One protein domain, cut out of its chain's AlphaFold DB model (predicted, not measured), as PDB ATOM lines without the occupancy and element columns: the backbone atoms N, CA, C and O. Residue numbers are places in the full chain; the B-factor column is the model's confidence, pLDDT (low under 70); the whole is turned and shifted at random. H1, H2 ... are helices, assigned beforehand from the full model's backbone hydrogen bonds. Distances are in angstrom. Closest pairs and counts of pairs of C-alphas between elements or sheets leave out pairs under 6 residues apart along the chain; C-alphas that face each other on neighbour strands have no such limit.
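This is residues 296 to 363 and 423 to 469 of the 629 residues of the protein "Peptidase M23" of Clostridium sp. CAG:1193 (UniProt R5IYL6). A short helix, H2, lies in the middle, with H1 and H4 packed on it and the end of H3 reaching it; the second half of the long helix H8 crosses it. The first half of H8 extends beyond this group to H5 and H7, with H6 beside H7, while loop residues 335 to 340 stick out. The printed part has 115 residues, with eight named helices, H1 to H8 in order along the chain, and no named strand: the class is all helix. It is compact, with a radius of gyration of the C-alphas of 14.1 A and spans of 42 by 34 by 27 A.

H1, residues 296 to 314, touches H2, residues 320 to 328, with residues 299 to 307 alone, at a steep tilt of 56 degrees; the closest C-alphas, of Ala 303 and Ile 320, are 6.5 A apart. H3, residues 341 to 353, only just touches H2, with 3 pairs of C-alphas within 8 A, the closest those of Met 327 and Arg 352 at 6.7 A. H4, residues 356 to 361, touches H2, closest at the C-alphas of Leu 323 and Ala 360, 6.1 A. H4 also touches H1 at a shallow tilt of 31 degrees, closest at Val 306 and Glu 357, whose C-alphas are 6.0 A apart. H5, residues 423 to 430, is apart from H4. H6, residues 432 to 439, touches H7, residues 442 to 445, closest at the C-alphas of Gly 436 and Val 444, 5.9 A. H8, residues 447 to 468, touches H7 only at the corner, closest at the C-alphas of Val 444 and Leu 450, 4.9 A. H8 touches H5 at a shallow tilt of 34.9 degrees, only just short of steep, closest at the C-alphas of Tyr 425 and Ile 454, 6.7 A. H8 touches H2 with residues 457 to 465 alone, at a steep tilt of 46 degrees, opposite ways; the closest C-alphas, of Leu 322 and Arg 461, are 4.9 A apart. Helix packing is mostly crossed, lines at steep angles, but only just: 2 of 6 pairs are at a shallow tilt. Every O i to N i+4 pair is within hydrogen-bond range in H2, H3, H4, H5 and H8, against 13 of 15 in H1 and 3 of 4 in H6; H7 is too short for such a pair.

H1 begins at C-alpha 296, (9.988, -2.840, -34.102), and is 26.3 A long. H3 is 18.3 A long and H8 31.6 A, ending at C-alpha 468, (10.159, -15.548, -36.280).

The C-alphas farthest apart, of Gly 315 and Glu 338, are 42.7 A apart. Residues 364 to 422 are not printed; C-alphas 363 and 423 are 8.4 A apart across this cut. The link from H2 to H3 is long, 12 residues. Mean pLDDT of the printed part is 73.8; 40 residues are under 70, among them residues 331 to 346 and 462 to 469.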
ATOM      1  N   ALA A 296      10.466  -1.494 -33.794       58.78
ATOM      2  CA  ALA A 296       9.988  -2.840 -34.102       58.78
ATOM      3  C   ALA A 296       8.856  -3.316 -33.159       58.78
ATOM      4  O   ALA A 296       7.916  -3.980 -33.591       58.78
ATOM      5  N   GLY A 297       8.907  -2.941 -31.874       56.97
ATOM      6  CA  GLY A 297       7.872  -3.249 -30.881       56.97
ATOM      7  C   GLY A 297       6.599  -2.395 -30.984       56.97
ATOM      8  O   GLY A 297       5.562  -2.820 -30.473       56.97
ATOM      9  N   VAL A 298       6.660  -1.225 -31.630       64.12
ATOM     10  CA  VAL A 298       5.485  -0.425 -32.025       64.12
ATOM     11  C   VAL A 298       4.854  -1.026 -33.282       64.12
ATOM     12  O   VAL A 298       3.657  -1.296 -33.294       64.12
ATOM     13  N   LEU A 299       5.662  -1.332 -34.300       69.19
ATOM     14  CA  LEU A 299       5.193  -1.925 -35.558       69.19
ATOM     15  C   LEU A 299       4.522  -3.292 -35.356       69.19
ATOM     16  O   LEU A 299       3.487  -3.564 -35.960       69.19
ATOM     17  N   ALA A 300       5.063  -4.129 -34.466       62.97
ATOM     18  CA  ALA A 300       4.465  -5.417 -34.110       62.97
ATOM     19  C   ALA A 300       3.191  -5.295 -33.243       62.97
ATOM     20  O   ALA A 300       2.362  -6.207 -33.256       62.97
ATOM     21  N   ASP A 301       3.013  -4.201 -32.489       65.69
ATOM     22  CA  ASP A 301       1.731  -3.901 -31.835       65.69
ATOM     23  C   ASP A 301       0.682  -3.508 -32.890       65.69
ATOM     24  O   ASP A 301      -0.410  -4.074 -32.887       65.69
ATOM     25  N   GLU A 302       1.018  -2.594 -33.805       77.81
ATOM     26  CA  GLU A 302       0.078  -2.058 -34.800       77.81
ATOM     27  C   GLU A 302      -0.357  -3.116 -35.822       77.81
ATOM     28  O   GLU A 302      -1.551  -3.302 -36.050       77.81
ATOM     29  N   ALA A 303       0.583  -3.901 -36.361       74.38
ATOM     30  CA  ALA A 303       0.261  -4.979 -37.297       74.38
ATOM     31  C   ALA A 303      -0.639  -6.057 -36.667       74.38
ATOM     32  O   ALA A 303      -1.437  -6.683 -37.365       74.38
ATOM     33  N   LEU A 304      -0.564  -6.247 -35.343       65.69
ATOM     34  CA  LEU A 304      -1.472  -7.123 -34.602       65.69
ATOM     35  C   LEU A 304      -2.850  -6.475 -34.368       65.69
ATOM     36  O   LEU A 304      -3.853  -7.182 -34.408       65.69
ATOM     37  N   LEU A 305      -2.930  -5.156 -34.155       75.56
ATOM     38  CA  LEU A 305      -4.210  -4.433 -34.091       75.56
ATOM     39  C   LEU A 305      -4.943  -4.492 -35.438       75.56
ATOM     40  O   LEU A 305      -6.123  -4.842 -35.467       75.56
ATOM     41  N   VAL A 306      -4.232  -4.242 -36.542       76.81
ATOM     42  CA  VAL A 306      -4.762  -4.374 -37.907       76.81
ATOM     43  C   VAL A 306      -5.180  -5.820 -38.192       76.81
ATOM     44  O   VAL A 306      -6.301  -6.039 -38.640       76.81
ATOM     45  N   HIS A 307      -4.354  -6.821 -37.860       75.19
ATOM     46  CA  HIS A 307      -4.720  -8.237 -38.017       75.19
ATOM     47  C   HIS A 307      -6.008  -8.597 -37.269       75.19
ATOM     48  O   HIS A 307      -6.889  -9.224 -37.851       75.19
ATOM     49  N   ASN A 308      -6.142  -8.181 -36.006       61.06
ATOM     50  CA  ASN A 308      -7.344  -8.457 -35.219       61.06
ATOM     51  C   ASN A 308      -8.580  -7.766 -35.813       61.06
ATOM     52  O   ASN A 308      -9.627  -8.392 -35.897       61.06
ATOM     53  N   LYS A 309      -8.455  -6.518 -36.292       77.69
ATOM     54  CA  LYS A 309      -9.552  -5.817 -36.976       77.69
ATOM     55  C   LYS A 309      -9.999  -6.557 -38.243       77.69
ATOM     56  O   LYS A 309     -11.192  -6.776 -38.420       77.69
ATOM     57  N   ILE A 310      -9.060  -6.973 -39.097       74.19
ATOM     58  CA  ILE A 310      -9.385  -7.731 -40.316       74.19
ATOM     59  C   ILE A 310     -10.001  -9.095 -39.971       74.19
ATOM     60  O   ILE A 310     -10.936  -9.530 -40.641       74.19
ATOM     61  N   TYR A 311      -9.547  -9.748 -38.901       64.12
ATOM     62  CA  TYR A 311     -10.149 -10.993 -38.426       64.12
ATOM     63  C   TYR A 311     -11.582 -10.793 -37.900       64.12
ATOM     64  O   TYR A 311     -12.468 -11.560 -38.269       64.12
ATOM     65  N   ASP A 312     -11.835  -9.753 -37.102       63.97
ATOM     66  CA  ASP A 312     -13.164  -9.443 -36.552       63.97
ATOM     67  C   ASP A 312     -14.174  -9.003 -37.635       63.97
ATOM     68  O   ASP A 312     -15.373  -9.248 -37.492       63.97
ATOM     69  N   GLU A 313     -13.711  -8.359 -38.714       78.44
ATOM     70  CA  GLU A 313     -14.558  -7.836 -39.801       78.44
ATOM     71  C   GLU A 313     -14.753  -8.835 -40.959       78.44
ATOM     72  O   GLU A 313     -15.863  -8.966 -41.477       78.44
ATOM     73  N   TYR A 314     -13.706  -9.578 -41.341       71.38
ATOM     74  CA  TYR A 314     -13.709 -10.471 -42.511       71.38
ATOM     75  C   TYR A 314     -13.588 -11.963 -42.165       71.38
ATOM     76  O   TYR A 314     -13.822 -12.799 -43.038       71.38
ATOM     77  N   GLY A 315     -13.239 -12.327 -40.928       56.94
ATOM     78  CA  GLY A 315     -13.065 -13.720 -40.499       56.94
ATOM     79  C   GLY A 315     -11.750 -14.377 -40.937       56.94
ATOM     80  O   GLY A 315     -11.645 -15.602 -40.882       56.94
ATOM     81  N   VAL A 316     -10.754 -13.601 -41.390       59.19
ATOM     82  CA  VAL A 316      -9.485 -14.121 -41.936       59.19
ATOM     83  C   VAL A 316      -8.242 -13.550 -41.247       59.19
ATOM     84  O   VAL A 316      -8.169 -12.371 -40.915       59.19
ATOM     85  N   SER A 317      -7.237 -14.405 -41.052       61.44
ATOM     86  CA  SER A 317      -5.986 -14.084 -40.352       61.44
ATOM     87  C   SER A 317      -4.863 -13.715 -41.327       61.44
ATOM     88  O   SER A 317      -4.182 -14.598 -41.848       61.44
ATOM     89  N   ILE A 318      -4.653 -12.414 -41.557       66.25
ATOM     90  CA  ILE A 318      -3.631 -11.891 -42.486       66.25
ATOM     91  C   ILE A 318      -2.198 -12.345 -42.148       66.25
ATOM     92  O   ILE A 318      -1.820 -12.482 -40.979       66.25
ATOM     93  N   ASP A 319      -1.376 -12.524 -43.183       72.06
ATOM     94  CA  ASP A 319       0.056 -12.811 -43.094       72.06
ATOM     95  C   ASP A 319       0.792 -11.533 -42.640       72.06
ATOM     96  O   ASP A 319       1.075 -10.625 -43.426       72.06
ATOM     97  N   ILE A 320       1.042 -11.439 -41.329       68.94
ATOM     98  CA  ILE A 320       1.744 -10.309 -40.698       68.94
ATOM     99  C   ILE A 320       3.178 -10.137 -41.247       68.94
ATOM    100  O   ILE A 320       3.538  -8.996 -41.536       68.94
ATOM    101  N   PRO A 321       3.994 -11.195 -41.455       73.06
ATOM    102  CA  PRO A 321       5.278 -11.075 -42.154       73.06
ATOM    103  C   PRO A 321       5.176 -10.406 -43.533       73.06
ATOM    104  O   PRO A 321       6.006  -9.559 -43.849       73.06
ATOM    105  N   LEU A 322       4.148 -10.735 -44.323       77.50
ATOM    106  CA  LEU A 322       3.885 -10.111 -45.626       77.50
ATOM    107  C   LEU A 322       3.415  -8.655 -45.500       77.50
ATOM    108  O   LEU A 322       3.834  -7.809 -46.285       77.50
ATOM    109  N   LEU A 323       2.590  -8.334 -44.501       81.75
ATOM    110  CA  LEU A 323       2.191  -6.951 -44.218       81.75
ATOM    111  C   LEU A 323       3.407  -6.082 -43.850       81.75
ATOM    112  O   LEU A 323       3.558  -4.976 -44.368       81.75
ATOM    113  N   LEU A 324       4.282  -6.592 -42.980       78.94
ATOM    114  CA  LEU A 324       5.462  -5.869 -42.508       78.94
ATOM    115  C   LEU A 324       6.503  -5.678 -43.617       78.94
ATOM    116  O   LEU A 324       6.965  -4.553 -43.793       78.94
ATOM    117  N   SER A 325       6.822  -6.704 -44.415       81.12
ATOM    118  CA  SER A 325       7.741  -6.532 -45.551       81.12
ATOM    119  C   SER A 325       7.193  -5.576 -46.611       81.12
ATOM    120  O   SER A 325       7.920  -4.714 -47.098       81.12
ATOM    121  N   THR A 326       5.891  -5.634 -46.908       87.62
ATOM    122  CA  THR A 326       5.253  -4.717 -47.875       87.62
ATOM    123  C   THR A 326       5.291  -3.255 -47.417       87.62
ATOM    124  O   THR A 326       5.220  -2.350 -48.248       87.62
ATOM    125  N   MET A 327       5.470  -2.999 -46.122       85.81
ATOM    126  CA  MET A 327       5.613  -1.656 -45.553       85.81
ATOM    127  C   MET A 327       7.079  -1.189 -45.417       85.81
ATOM    128  O   MET A 327       7.319   0.016 -45.320       85.81
ATOM    129  N   LEU A 328       8.058  -2.101 -45.376       79.38
ATOM    130  CA  LEU A 328       9.421  -1.822 -44.886       79.38
ATOM    131  C   LEU A 328      10.557  -2.122 -45.883       79.38
ATOM    132  O   LEU A 328      11.710  -1.857 -45.547       79.38
ATOM    133  N   SER A 329      10.260  -2.603 -47.095       78.44
ATOM    134  CA  SER A 329      11.239  -3.237 -48.004       78.44
ATOM    135  C   SER A 329      12.436  -2.384 -48.461       78.44
ATOM    136  O   SER A 329      13.418  -2.927 -48.969       78.44
ATOM    137  N   ASP A 330      12.370  -1.063 -48.311       72.00
ATOM    138  CA  ASP A 330      13.426  -0.089 -48.620       72.00
ATOM    139  C   ASP A 330      13.957   0.639 -47.368       72.00
ATOM    140  O   ASP A 330      14.870   1.461 -47.475       72.00
ATOM    141  N   THR A 331      13.402   0.368 -46.179       61.84
ATOM    142  CA  THR A 331      13.818   1.036 -44.940       61.84
ATOM    143  C   THR A 331      15.179   0.509 -44.498       61.84
ATOM    144  O   THR A 331      15.334  -0.641 -44.084       61.84
ATOM    145  N   VAL A 332      16.197   1.356 -44.645       48.44
ATOM    146  CA  VAL A 332      17.581   1.035 -44.286       48.44
ATOM    147  C   VAL A 332      17.758   1.120 -42.768       48.44
ATOM    148  O   VAL A 332      17.339   2.097 -42.151       48.44
ATOM    149  N   ASP A 333      18.362   0.067 -42.210       49.47
ATOM    150  CA  ASP A 333      18.891  -0.100 -40.851       49.47
ATOM    151  C   ASP A 333      18.301   0.814 -39.755       49.47
ATOM    152  O   ASP A 333      18.855   1.859 -39.415       49.47
ATOM    153  N   LEU A 334      17.273   0.317 -39.049       44.38
ATOM    154  CA  LEU A 334      16.881   0.805 -37.706       44.38
ATOM    155  C   LEU A 334      17.887   0.367 -36.611       44.38
ATOM    156  O   LEU A 334      17.514   0.088 -35.472       44.38
ATOM    157  N   GLU A 335      19.151   0.221 -36.997       38.44
ATOM    158  CA  GLU A 335      20.280  -0.252 -36.194       38.44
ATOM    159  C   GLU A 335      21.542   0.592 -36.395       38.44
ATOM    160  O   GLU A 335      22.519   0.389 -35.674       38.44
ATOM    161  N   ASP A 336      21.551   1.533 -37.346       39.47
ATOM    162  CA  ASP A 336      22.675   2.454 -37.486       39.47
ATOM    163  C   ASP A 336      22.738   3.324 -36.217       39.47
ATOM    164  O   ASP A 336      21.767   3.999 -35.879       39.47
ATOM    165  N   ASP A 337      23.857   3.309 -35.485       38.94
ATOM    166  CA  ASP A 337      24.007   4.033 -34.204       38.94
ATOM    167  C   ASP A 337      24.041   5.576 -34.386       38.94
ATOM    168  O   ASP A 337      24.225   6.331 -33.424       38.94
ATOM    169  N   GLU A 338      23.863   6.071 -35.616       39.25
ATOM    170  CA  GLU A 338      23.686   7.488 -35.917       39.25
ATOM    171  C   GLU A 338      22.269   7.968 -35.545       39.25
ATOM    172  O   GLU A 338      21.238   7.468 -35.996       39.25
ATOM    173  N   VAL A 339      22.203   9.004 -34.706       38.97
ATOM    174  CA  VAL A 339      20.940   9.541 -34.161       38.97
ATOM    175  C   VAL A 339      20.063  10.201 -35.242       38.97
ATOM    176  O   VAL A 339      18.863  10.391 -35.040       38.97
ATOM    177  N   GLU A 340      20.641  10.549 -36.396       36.03
ATOM    178  CA  GLU A 340      19.953  11.259 -37.479       36.03
ATOM    179  C   GLU A 340      19.234  10.318 -38.469       36.03
ATOM    180  O   GLU A 340      18.106  10.624 -38.860       36.03
ATOM    181  N   SER A 341      19.789   9.140 -38.785       42.84
ATOM    182  CA  SER A 341      19.121   8.129 -39.631       42.84
ATOM    183  C   SER A 341      17.837   7.609 -38.970       42.84
ATOM    184  O   SER A 341      16.753   7.678 -39.552       42.84
ATOM    185  N   ASN A 342      17.930   7.224 -37.692       51.16
ATOM    186  CA  ASN A 342      16.806   6.766 -36.868       51.16
ATOM    187  C   ASN A 342      15.631   7.753 -36.818       51.16
ATOM    188  O   ASN A 342      14.485   7.343 -36.619       51.16
ATOM    189  N   LYS A 343      15.891   9.054 -36.989       53.09
ATOM    190  CA  LYS A 343      14.870  10.105 -36.946       53.09
ATOM    191  C   LYS A 343      14.053  10.173 -38.236       53.09
ATOM    192  O   LYS A 343      12.828  10.276 -38.153       53.09
ATOM    193  N   GLU A 344      14.694  10.098 -39.402       59.88
ATOM    194  CA  GLU A 344      13.970  10.094 -40.681       59.88
ATOM    195  C   GLU A 344      13.307   8.732 -40.928       59.88
ATOM    196  O   GLU A 344      12.140   8.695 -41.314       59.88
ATOM    197  N   SER A 345      13.960   7.618 -40.578       61.56
ATOM    198  CA  SER A 345      13.339   6.287 -40.652       61.56
ATOM    199  C   SER A 345      12.091   6.177 -39.764       61.56
ATOM    200  O   SER A 345      11.075   5.650 -40.211       61.56
ATOM    201  N   ASN A 346      12.088   6.752 -38.551       64.50
ATOM    202  CA  ASN A 346      10.872   6.824 -37.723       64.50
ATOM    203  C   ASN A 346       9.771   7.711 -38.325       64.50
ATOM    204  O   ASN A 346       8.587   7.404 -38.184       64.50
ATOM    205  N   LYS A 347      10.129   8.806 -39.007       70.06
ATOM    206  CA  LYS A 347       9.156   9.642 -39.722       70.06
ATOM    207  C   LYS A 347       8.518   8.866 -40.881       70.06
ATOM    208  O   LYS A 347       7.293   8.808 -40.950       70.06
ATOM    209  N   ILE A 348       9.329   8.210 -41.713       75.69
ATOM    210  CA  ILE A 348       8.879   7.363 -42.831       75.69
ATOM    211  C   ILE A 348       7.978   6.230 -42.323       75.69
ATOM    212  O   ILE A 348       6.893   6.018 -42.857       75.69
ATOM    213  N   ILE A 349       8.379   5.535 -41.255       74.88
ATOM    214  CA  ILE A 349       7.576   4.472 -40.635       74.88
ATOM    215  C   ILE A 349       6.215   5.002 -40.178       74.88
ATOM    216  O   ILE A 349       5.191   4.402 -40.499       74.88
ATOM    217  N   LYS A 350       6.179   6.151 -39.495       78.00
ATOM    218  CA  LYS A 350       4.922   6.768 -39.058       78.00
ATOM    219  C   LYS A 350       4.016   7.162 -40.227       78.00
ATOM    220  O   LYS A 350       2.821   6.892 -40.170       78.00
ATOM    221  N   GLU A 351       4.577   7.761 -41.276       82.31
ATOM    222  CA  GLU A 351       3.859   8.122 -42.510       82.31
ATOM    223  C   GLU A 351       3.317   6.870 -43.233       82.31
ATOM    224  O   GLU A 351       2.247   6.912 -43.840       82.31
ATOM    225  N   ARG A 352       3.998   5.723 -43.116       87.12
ATOM    226  CA  ARG A 352       3.575   4.444 -43.713       87.12
ATOM    227  C   ARG A 352       2.550   3.657 -42.902       87.12
ATOM    228  O   ARG A 352       1.754   2.934 -43.502       87.12
ATOM    229  N   MET A 353       2.512   3.814 -41.578       84.38
ATOM    230  CA  MET A 353       1.491   3.182 -40.728       84.38
ATOM    231  C   MET A 353       0.063   3.587 -41.142       84.38
ATOM    232  O   MET A 353      -0.846   2.765 -41.045       84.38
ATOM    233  N   GLU A 354      -0.134   4.786 -41.707       89.06
ATOM    234  CA  GLU A 354      -1.428   5.244 -42.252       89.06
ATOM    235  C   GLU A 354      -1.955   4.372 -43.417       89.06
ATOM    236  O   GLU A 354      -3.161   4.323 -43.670       89.06
ATOM    237  N   TYR A 355      -1.073   3.631 -44.098       92.62
ATOM    238  CA  TYR A 355      -1.421   2.697 -45.176       92.62
ATOM    239  C   TYR A 355      -1.494   1.231 -44.724       92.62
ATOM    240  O   TYR A 355      -1.899   0.381 -45.517       92.62
ATOM    241  N   MET A 356      -1.146   0.906 -43.472       89.81
ATOM    242  CA  MET A 356      -1.049  -0.483 -42.998       89.81
ATOM    243  C   MET A 356      -2.379  -1.244 -43.121       89.81
ATOM    244  O   MET A 356      -2.395  -2.388 -43.568       89.81
ATOM    245  N   GLU A 357      -3.508  -0.609 -42.799       91.38
ATOM    246  CA  GLU A 357      -4.834  -1.219 -42.965       91.38
ATOM    247  C   GLU A 357      -5.178  -1.480 -44.443       91.38
ATOM    248  O   GLU A 357      -5.725  -2.526 -44.778       91.38
ATOM    249  N   GLN A 358      -4.789  -0.574 -45.346       92.06
ATOM    250  CA  GLN A 358      -5.002  -0.740 -46.788       92.06
ATOM    251  C   GLN A 358      -4.155  -1.905 -47.326       92.06
ATOM    252  O   GLN A 358      -4.680  -2.784 -48.005       92.06
ATOM    253  N   LEU A 359      -2.871  -1.978 -46.950       91.31
ATOM    254  CA  LEU A 359      -1.972  -3.089 -47.298       91.31
ATOM    255  C   LEU A 359      -2.424  -4.447 -46.742       91.31
ATOM    256  O   LEU A 359      -2.130  -5.481 -47.348       91.31
ATOM    257  N   ALA A 360      -3.119  -4.450 -45.602       87.31
ATOM    258  CA  ALA A 360      -3.721  -5.639 -45.011       87.31
ATOM    259  C   ALA A 360      -4.985  -6.079 -45.763       87.31
ATOM    260  O   ALA A 360      -5.133  -7.266 -46.050       87.31
ATOM    261  N   LEU A 361      -5.857  -5.137 -46.142       89.06
ATOM    262  CA  LEU A 361      -7.055  -5.408 -46.944       89.06
ATOM    263  C   LEU A 361      -6.720  -6.009 -48.314       89.06
ATOM    264  O   LEU A 361      -7.442  -6.888 -48.771       89.06
ATOM    265  N   LEU A 362      -5.593  -5.632 -48.932       89.31
ATOM    266  CA  LEU A 362      -5.129  -6.260 -50.179       89.31
ATOM    267  C   LEU A 362      -4.829  -7.770 -50.036       89.31
ATOM    268  O   LEU A 362      -4.760  -8.463 -51.048       89.31
ATOM    269  N   GLN A 363      -4.665  -8.303 -48.814       84.38
ATOM    270  CA  GLN A 363      -4.537  -9.749 -48.566       84.38
ATOM    271  C   GLN A 363      -5.886 -10.486 -48.511       84.38
ATOM    272  O   GLN A 363      -5.885 -11.717 -48.463       84.38
ATOM    273  N   ASN A 423      -1.807 -14.050 -55.629       68.56
ATOM    274  CA  ASN A 423      -2.653 -12.939 -56.062       68.56
ATOM    275  C   ASN A 423      -2.297 -11.624 -55.347       68.56
ATOM    276  O   ASN A 423      -2.405 -10.571 -55.961       68.56
ATOM    277  N   TYR A 424      -1.836 -11.662 -54.087       79.38
ATOM    278  CA  TYR A 424      -1.372 -10.465 -53.375       79.38
ATOM    279  C   TYR A 424      -0.281  -9.700 -54.135       79.38
ATOM    280  O   TYR A 424      -0.353  -8.480 -54.251       79.38
ATOM    281  N   TYR A 425       0.719 -10.395 -54.685       83.31
ATOM    282  CA  TYR A 425       1.810  -9.740 -55.411       83.31
ATOM    283  C   TYR A 425       1.362  -9.149 -56.745       83.31
ATOM    284  O   TYR A 425       1.923  -8.143 -57.175       83.31
ATOM    285  N   ASP A 426       0.361  -9.741 -57.393       82.75
ATOM    286  CA  ASP A 426      -0.218  -9.187 -58.617       82.75
ATOM    287  C   ASP A 426      -1.152  -8.006 -58.303       82.75
ATOM    288  O   ASP A 426      -1.015  -6.949 -58.917       82.75
ATOM    289  N   ILE A 427      -1.957  -8.091 -57.240       85.75
ATOM    290  CA  ILE A 427      -2.726  -6.961 -56.693       85.75
ATOM    291  C   ILE A 427      -1.812  -5.796 -56.285       85.75
ATOM    292  O   ILE A 427      -2.156  -4.642 -56.534       85.75
ATOM    293  N   LEU A 428      -0.629  -6.046 -55.713       88.56
ATOM    294  CA  LEU A 428       0.346  -4.983 -55.439       88.56
ATOM    295  C   LEU A 428       0.872  -4.323 -56.730       88.56
ATOM    296  O   LEU A 428       1.025  -3.103 -56.756       88.56
ATOM    297  N   LYS A 429       1.100  -5.084 -57.813       87.81
ATOM    298  CA  LYS A 429       1.477  -4.518 -59.128       87.81
ATOM    299  C   LYS A 429       0.354  -3.688 -59.753       87.81
ATOM    300  O   LYS A 429       0.650  -2.765 -60.512       87.81
ATOM    301  N   GLU A 430      -0.904  -4.010 -59.463       89.69
ATOM    302  CA  GLU A 430      -2.072  -3.219 -59.868       89.69
ATOM    303  C   GLU A 430      -2.216  -1.947 -59.012       89.69
ATOM    304  O   GLU A 430      -2.463  -0.864 -59.543       89.69
ATOM    305  N   ASN A 431      -1.960  -2.032 -57.702       92.81
ATOM    306  CA  ASN A 431      -2.071  -0.930 -56.736       92.81
ATOM    307  C   ASN A 431      -0.832  -0.006 -56.716       92.81
ATOM    308  O   ASN A 431      -0.335   0.385 -55.652       92.81
ATOM    309  N   LYS A 432      -0.348   0.396 -57.899       92.56
ATOM    310  CA  LYS A 432       0.832   1.270 -58.058       92.56
ATOM    311  C   LYS A 432       0.697   2.586 -57.294       92.56
ATOM    312  O   LYS A 432       1.645   2.996 -56.637       92.56
ATOM    313  N   ASP A 433      -0.491   3.186 -57.294       92.12
ATOM    314  CA  ASP A 433      -0.812   4.421 -56.566       92.12
ATOM    315  C   ASP A 433      -0.697   4.286 -55.037       92.12
ATOM    316  O   ASP A 433      -0.635   5.295 -54.334       92.12
ATOM    317  N   LEU A 434      -0.748   3.070 -54.483       92.88
ATOM    318  CA  LEU A 434      -0.518   2.825 -53.056       92.88
ATOM    319  C   LEU A 434       0.977   2.628 -52.794       92.88
ATOM    320  O   LEU A 434       1.532   3.278 -51.910       92.88
ATOM    321  N   LEU A 435       1.647   1.818 -53.618       91.62
ATOM    322  CA  LEU A 435       3.097   1.636 -53.548       91.62
ATOM    323  C   LEU A 435       3.862   2.953 -53.769       91.62
ATOM    324  O   LEU A 435       4.817   3.207 -53.045       91.62
ATOM    325  N   GLY A 436       3.419   3.834 -54.670       90.12
ATOM    326  CA  GLY A 436       4.024   5.151 -54.914       90.12
ATOM    327  C   GLY A 436       3.941   6.106 -53.716       90.12
ATOM    328  O   GLY A 436       4.850   6.906 -53.504       90.12
ATOM    329  N   LYS A 437       2.917   5.969 -52.861       91.38
ATOM    330  CA  LYS A 437       2.803   6.719 -51.591       91.38
ATOM    331  C   LYS A 437       3.731   6.185 -50.498       91.38
ATOM    332  O   LYS A 437       4.111   6.938 -49.608       91.38
ATOM    333  N   ILE A 438       4.075   4.899 -50.557       89.19
ATOM    334  CA  ILE A 438       4.933   4.219 -49.578       89.19
ATOM    335  C   ILE A 438       6.408   4.384 -49.975       89.19
ATOM    336  O   ILE A 438       7.209   4.885 -49.187       89.19
ATOM    337  N   TYR A 439       6.747   4.006 -51.208       87.50
ATOM    338  CA  TYR A 439       8.102   3.873 -51.765       87.50
ATOM    339  C   TYR A 439       8.530   5.040 -52.670       87.50
ATOM    340  O   TYR A 439       9.628   5.024 -53.226       87.50
ATOM    341  N   GLY A 440       7.670   6.043 -52.851       89.06
ATOM    342  CA  GLY A 440       7.883   7.141 -53.789       89.06
ATOM    343  C   GLY A 440       7.533   6.773 -55.236       89.06
ATOM    344  O   GLY A 440       7.721   5.648 -55.694       89.06
ATOM    345  N   GLU A 441       7.050   7.766 -55.982       89.69
ATOM    346  CA  GLU A 441       6.608   7.629 -57.376       89.69
ATOM    347  C   GLU A 441       7.672   7.019 -58.309       89.69
ATOM    348  O   GLU A 441       7.339   6.299 -59.246       89.69
ATOM    349  N   ASP A 442       8.961   7.298 -58.093       87.25
ATOM    350  CA  ASP A 442      10.031   6.760 -58.945       87.25
ATOM    351  C   ASP A 442      10.165   5.233 -58.852       87.25
ATOM    352  O   ASP A 442      10.434   4.591 -59.867       87.25
ATOM    353  N   SER A 443       9.865   4.643 -57.692       83.12
ATOM    354  CA  SER A 443       9.940   3.196 -57.437       83.12
ATOM    355  C   SER A 443       8.855   2.382 -58.157       83.12
ATOM    356  O   SER A 443       8.951   1.159 -58.237       83.12
ATOM    357  N   VAL A 444       7.818   3.042 -58.694       90.19
ATOM    358  CA  VAL A 444       6.688   2.401 -59.398       90.19
ATOM    359  C   VAL A 444       6.554   2.814 -60.872       90.19
ATOM    360  O   VAL A 444       5.732   2.247 -61.597       90.19
ATOM    361  N   LYS A 445       7.364   3.778 -61.342       88.81
ATOM    362  CA  LYS A 445       7.289   4.345 -62.705       88.81
ATOM    363  C   LYS A 445       7.680   3.374 -63.815       88.81
ATOM    364  O   LYS A 445       7.075   3.431 -64.885       88.81
ATOM    365  N   LYS A 446       8.684   2.511 -63.606       91.94
ATOM    366  CA  LYS A 446       9.061   1.473 -64.580       91.94
ATOM    367  C   LYS A 446       8.599   0.098 -64.115       91.94
ATOM    368  O   LYS A 446       8.584  -0.208 -62.929       91.94
ATOM    369  N   GLU A 447       8.282  -0.754 -65.082       86.81
ATOM    370  CA  GLU A 447       7.904  -2.151 -64.849       86.81
ATOM    371  C   GLU A 447       9.051  -2.979 -64.243       86.81
ATOM    372  O   GLU A 447       8.807  -3.824 -63.387       86.81
ATOM    373  N   GLU A 448      10.299  -2.674 -64.611       85.00
ATOM    374  CA  GLU A 448      11.507  -3.255 -64.010       85.00
ATOM    375  C   GLU A 448      11.658  -2.862 -62.530       85.00
ATOM    376  O   GLU A 448      11.781  -3.739 -61.679       85.00
ATOM    377  N   ASP A 449      11.578  -1.563 -62.206       85.19
ATOM    378  CA  ASP A 449      11.719  -1.067 -60.826       85.19
ATOM    379  C   ASP A 449      10.620  -1.646 -59.917       85.19
ATOM    380  O   ASP A 449      10.913  -2.168 -58.840       85.19
ATOM    381  N   LEU A 450       9.369  -1.652 -60.396       87.19
ATOM    382  CA  LEU A 450       8.230  -2.253 -59.699       87.19
ATOM    383  C   LEU A 450       8.404  -3.767 -59.505       87.19
ATOM    384  O   LEU A 450       8.086  -4.293 -58.442       87.19
ATOM    385  N   THR A 451       8.912  -4.486 -60.510       83.50
ATOM    386  CA  THR A 451       9.162  -5.934 -60.397       83.50
ATOM    387  C   THR A 451      10.249  -6.229 -59.365       83.50
ATOM    388  O   THR A 451      10.102  -7.163 -58.579       83.50
ATOM    389  N   ASN A 452      11.302  -5.409 -59.315       83.12
ATOM    390  CA  ASN A 452      12.350  -5.515 -58.301       83.12
ATOM    391  C   ASN A 452      11.788  -5.265 -56.892       83.12
ATOM    392  O   ASN A 452      11.953  -6.123 -56.031       83.12
ATOM    393  N   LEU A 453      11.017  -4.190 -56.690       85.44
ATOM    394  CA  LEU A 453      10.344  -3.891 -55.418       85.44
ATOM    395  C   LEU A 453       9.454  -5.054 -54.935       85.44
ATOM    396  O   LEU A 453       9.501  -5.439 -53.770       85.44
ATOM    397  N   ILE A 454       8.668  -5.660 -55.829       85.56
ATOM    398  CA  ILE A 454       7.815  -6.816 -55.501       85.56
ATOM    399  C   ILE A 454       8.645  -8.057 -55.123       85.56
ATOM    400  O   ILE A 454       8.251  -8.814 -54.230       85.56
ATOM    401  N   ASN A 455       9.799  -8.262 -55.763       79.38
ATOM    402  CA  ASN A 455      10.722  -9.346 -55.422       79.38
ATOM    403  C   ASN A 455      11.419  -9.108 -54.071       79.38
ATOM    404  O   ASN A 455      11.539 -10.055 -53.292       79.38
ATOM    405  N   ASP A 456      11.807  -7.869 -53.761       79.69
ATOM    406  CA  ASP A 456      12.406  -7.501 -52.472       79.69
ATOM    407  C   ASP A 456      11.391  -7.689 -51.323       79.69
ATOM    408  O   ASP A 456      11.693  -8.380 -50.347       79.69
ATOM    409  N   ILE A 457      10.139  -7.237 -51.488       83.31
ATOM    410  CA  ILE A 457       9.032  -7.473 -50.535       83.31
ATOM    411  C   ILE A 457       8.803  -8.978 -50.290       83.31
ATOM    412  O   ILE A 457       8.509  -9.406 -49.164       83.31
ATOM    413  N   ARG A 458       8.910  -9.800 -51.343       78.25
ATOM    414  CA  ARG A 458       8.774 -11.264 -51.268       78.25
ATOM    415  C   ARG A 458       9.943 -11.910 -50.526       78.25
ATOM    416  O   ARG A 458       9.698 -12.760 -49.668       78.25
ATOM    417  N   LEU A 459      11.174 -11.495 -50.815       70.62
ATOM    418  CA  LEU A 459      12.377 -11.960 -50.125       70.62
ATOM    419  C   LEU A 459      12.335 -11.592 -48.635       70.62
ATOM    420  O   LEU A 459      12.603 -12.437 -47.780       70.62
ATOM    421  N   GLU A 460      11.924 -10.367 -48.307       73.38
ATOM    422  CA  GLU A 460      11.786  -9.919 -46.922       73.38
ATOM    423  C   GLU A 460      10.687 -10.647 -46.154       73.38
ATOM    424  O   GLU A 460      10.927 -11.035 -45.013       73.38
ATOM    425  N   ARG A 461       9.513 -10.900 -46.758       76.31
ATOM    426  CA  ARG A 461       8.455 -11.725 -46.136       76.31
ATOM    427  C   ARG A 461       9.040 -13.041 -45.627       76.31
ATOM    428  O   ARG A 461       8.724 -13.493 -44.527       76.31
ATOM    429  N   ASP A 462       9.859 -13.674 -46.457       66.31
ATOM    430  CA  ASP A 462      10.392 -14.999 -46.182       66.31
ATOM    431  C   ASP A 462      11.600 -14.961 -45.229       66.31
ATOM    432  O   ASP A 462      11.744 -15.869 -44.410       66.31
ATOM    433  N   LEU A 463      12.365 -13.862 -45.204       63.56
ATOM    434  CA  LEU A 463      13.327 -13.563 -44.136       63.56
ATOM    435  C   LEU A 463      12.636 -13.323 -42.777       63.56
ATOM    436  O   LEU A 463      13.071 -13.870 -41.764       63.56
ATOM    437  N   PHE A 464      11.520 -12.586 -42.738       63.34
ATOM    438  CA  PHE A 464      10.722 -12.426 -41.520       63.34
ATOM    439  C   PHE A 464      10.209 -13.782 -41.014       63.34
ATOM    440  O   PHE A 464      10.360 -14.074 -39.827       63.34
ATOM    441  N   LYS A 465       9.664 -14.648 -41.885       57.97
ATOM    442  CA  LYS A 465       9.267 -16.018 -41.497       57.97
ATOM    443  C   LYS A 465      10.439 -16.793 -40.893       57.97
ATOM    444  O   LYS A 465      10.311 -17.269 -39.769       57.97
ATOM    445  N   LEU A 466      11.580 -16.830 -41.588       53.97
ATOM    446  CA  LEU A 466      12.819 -17.469 -41.126       53.97
ATOM    447  C   LEU A 466      13.250 -17.014 -39.723       53.97
ATOM    448  O   LEU A 466      13.770 -17.818 -38.959       53.97
ATOM    449  N   MET A 467      13.051 -15.739 -39.373       49.06
ATOM    450  CA  MET A 467      13.540 -15.180 -38.106       49.06
ATOM    451  C   MET A 467      12.523 -15.221 -36.954       49.06
ATOM    452  O   MET A 467      12.930 -15.268 -35.783       49.06
ATOM    453  N   TYR A 468      11.221 -15.271 -37.260       46.59
ATOM    454  CA  TYR A 468      10.159 -15.548 -36.280       46.59
ATOM    455  C   TYR A 468       9.931 -17.053 -36.030       46.59
ATOM    456  O   TYR A 468       9.373 -17.401 -34.986       46.59
ATOM    457  N   GLN A 469      10.373 -17.945 -36.924       45.12
ATOM    458  CA  GLN A 469      10.392 -19.399 -36.704       45.12
ATOM    459  C   GLN A 469      11.586 -19.805 -35.824       45.12
ATOM    460  O   GLN A 469      12.668 -20.109 -36.315       45.12
TER     461      GLN A 469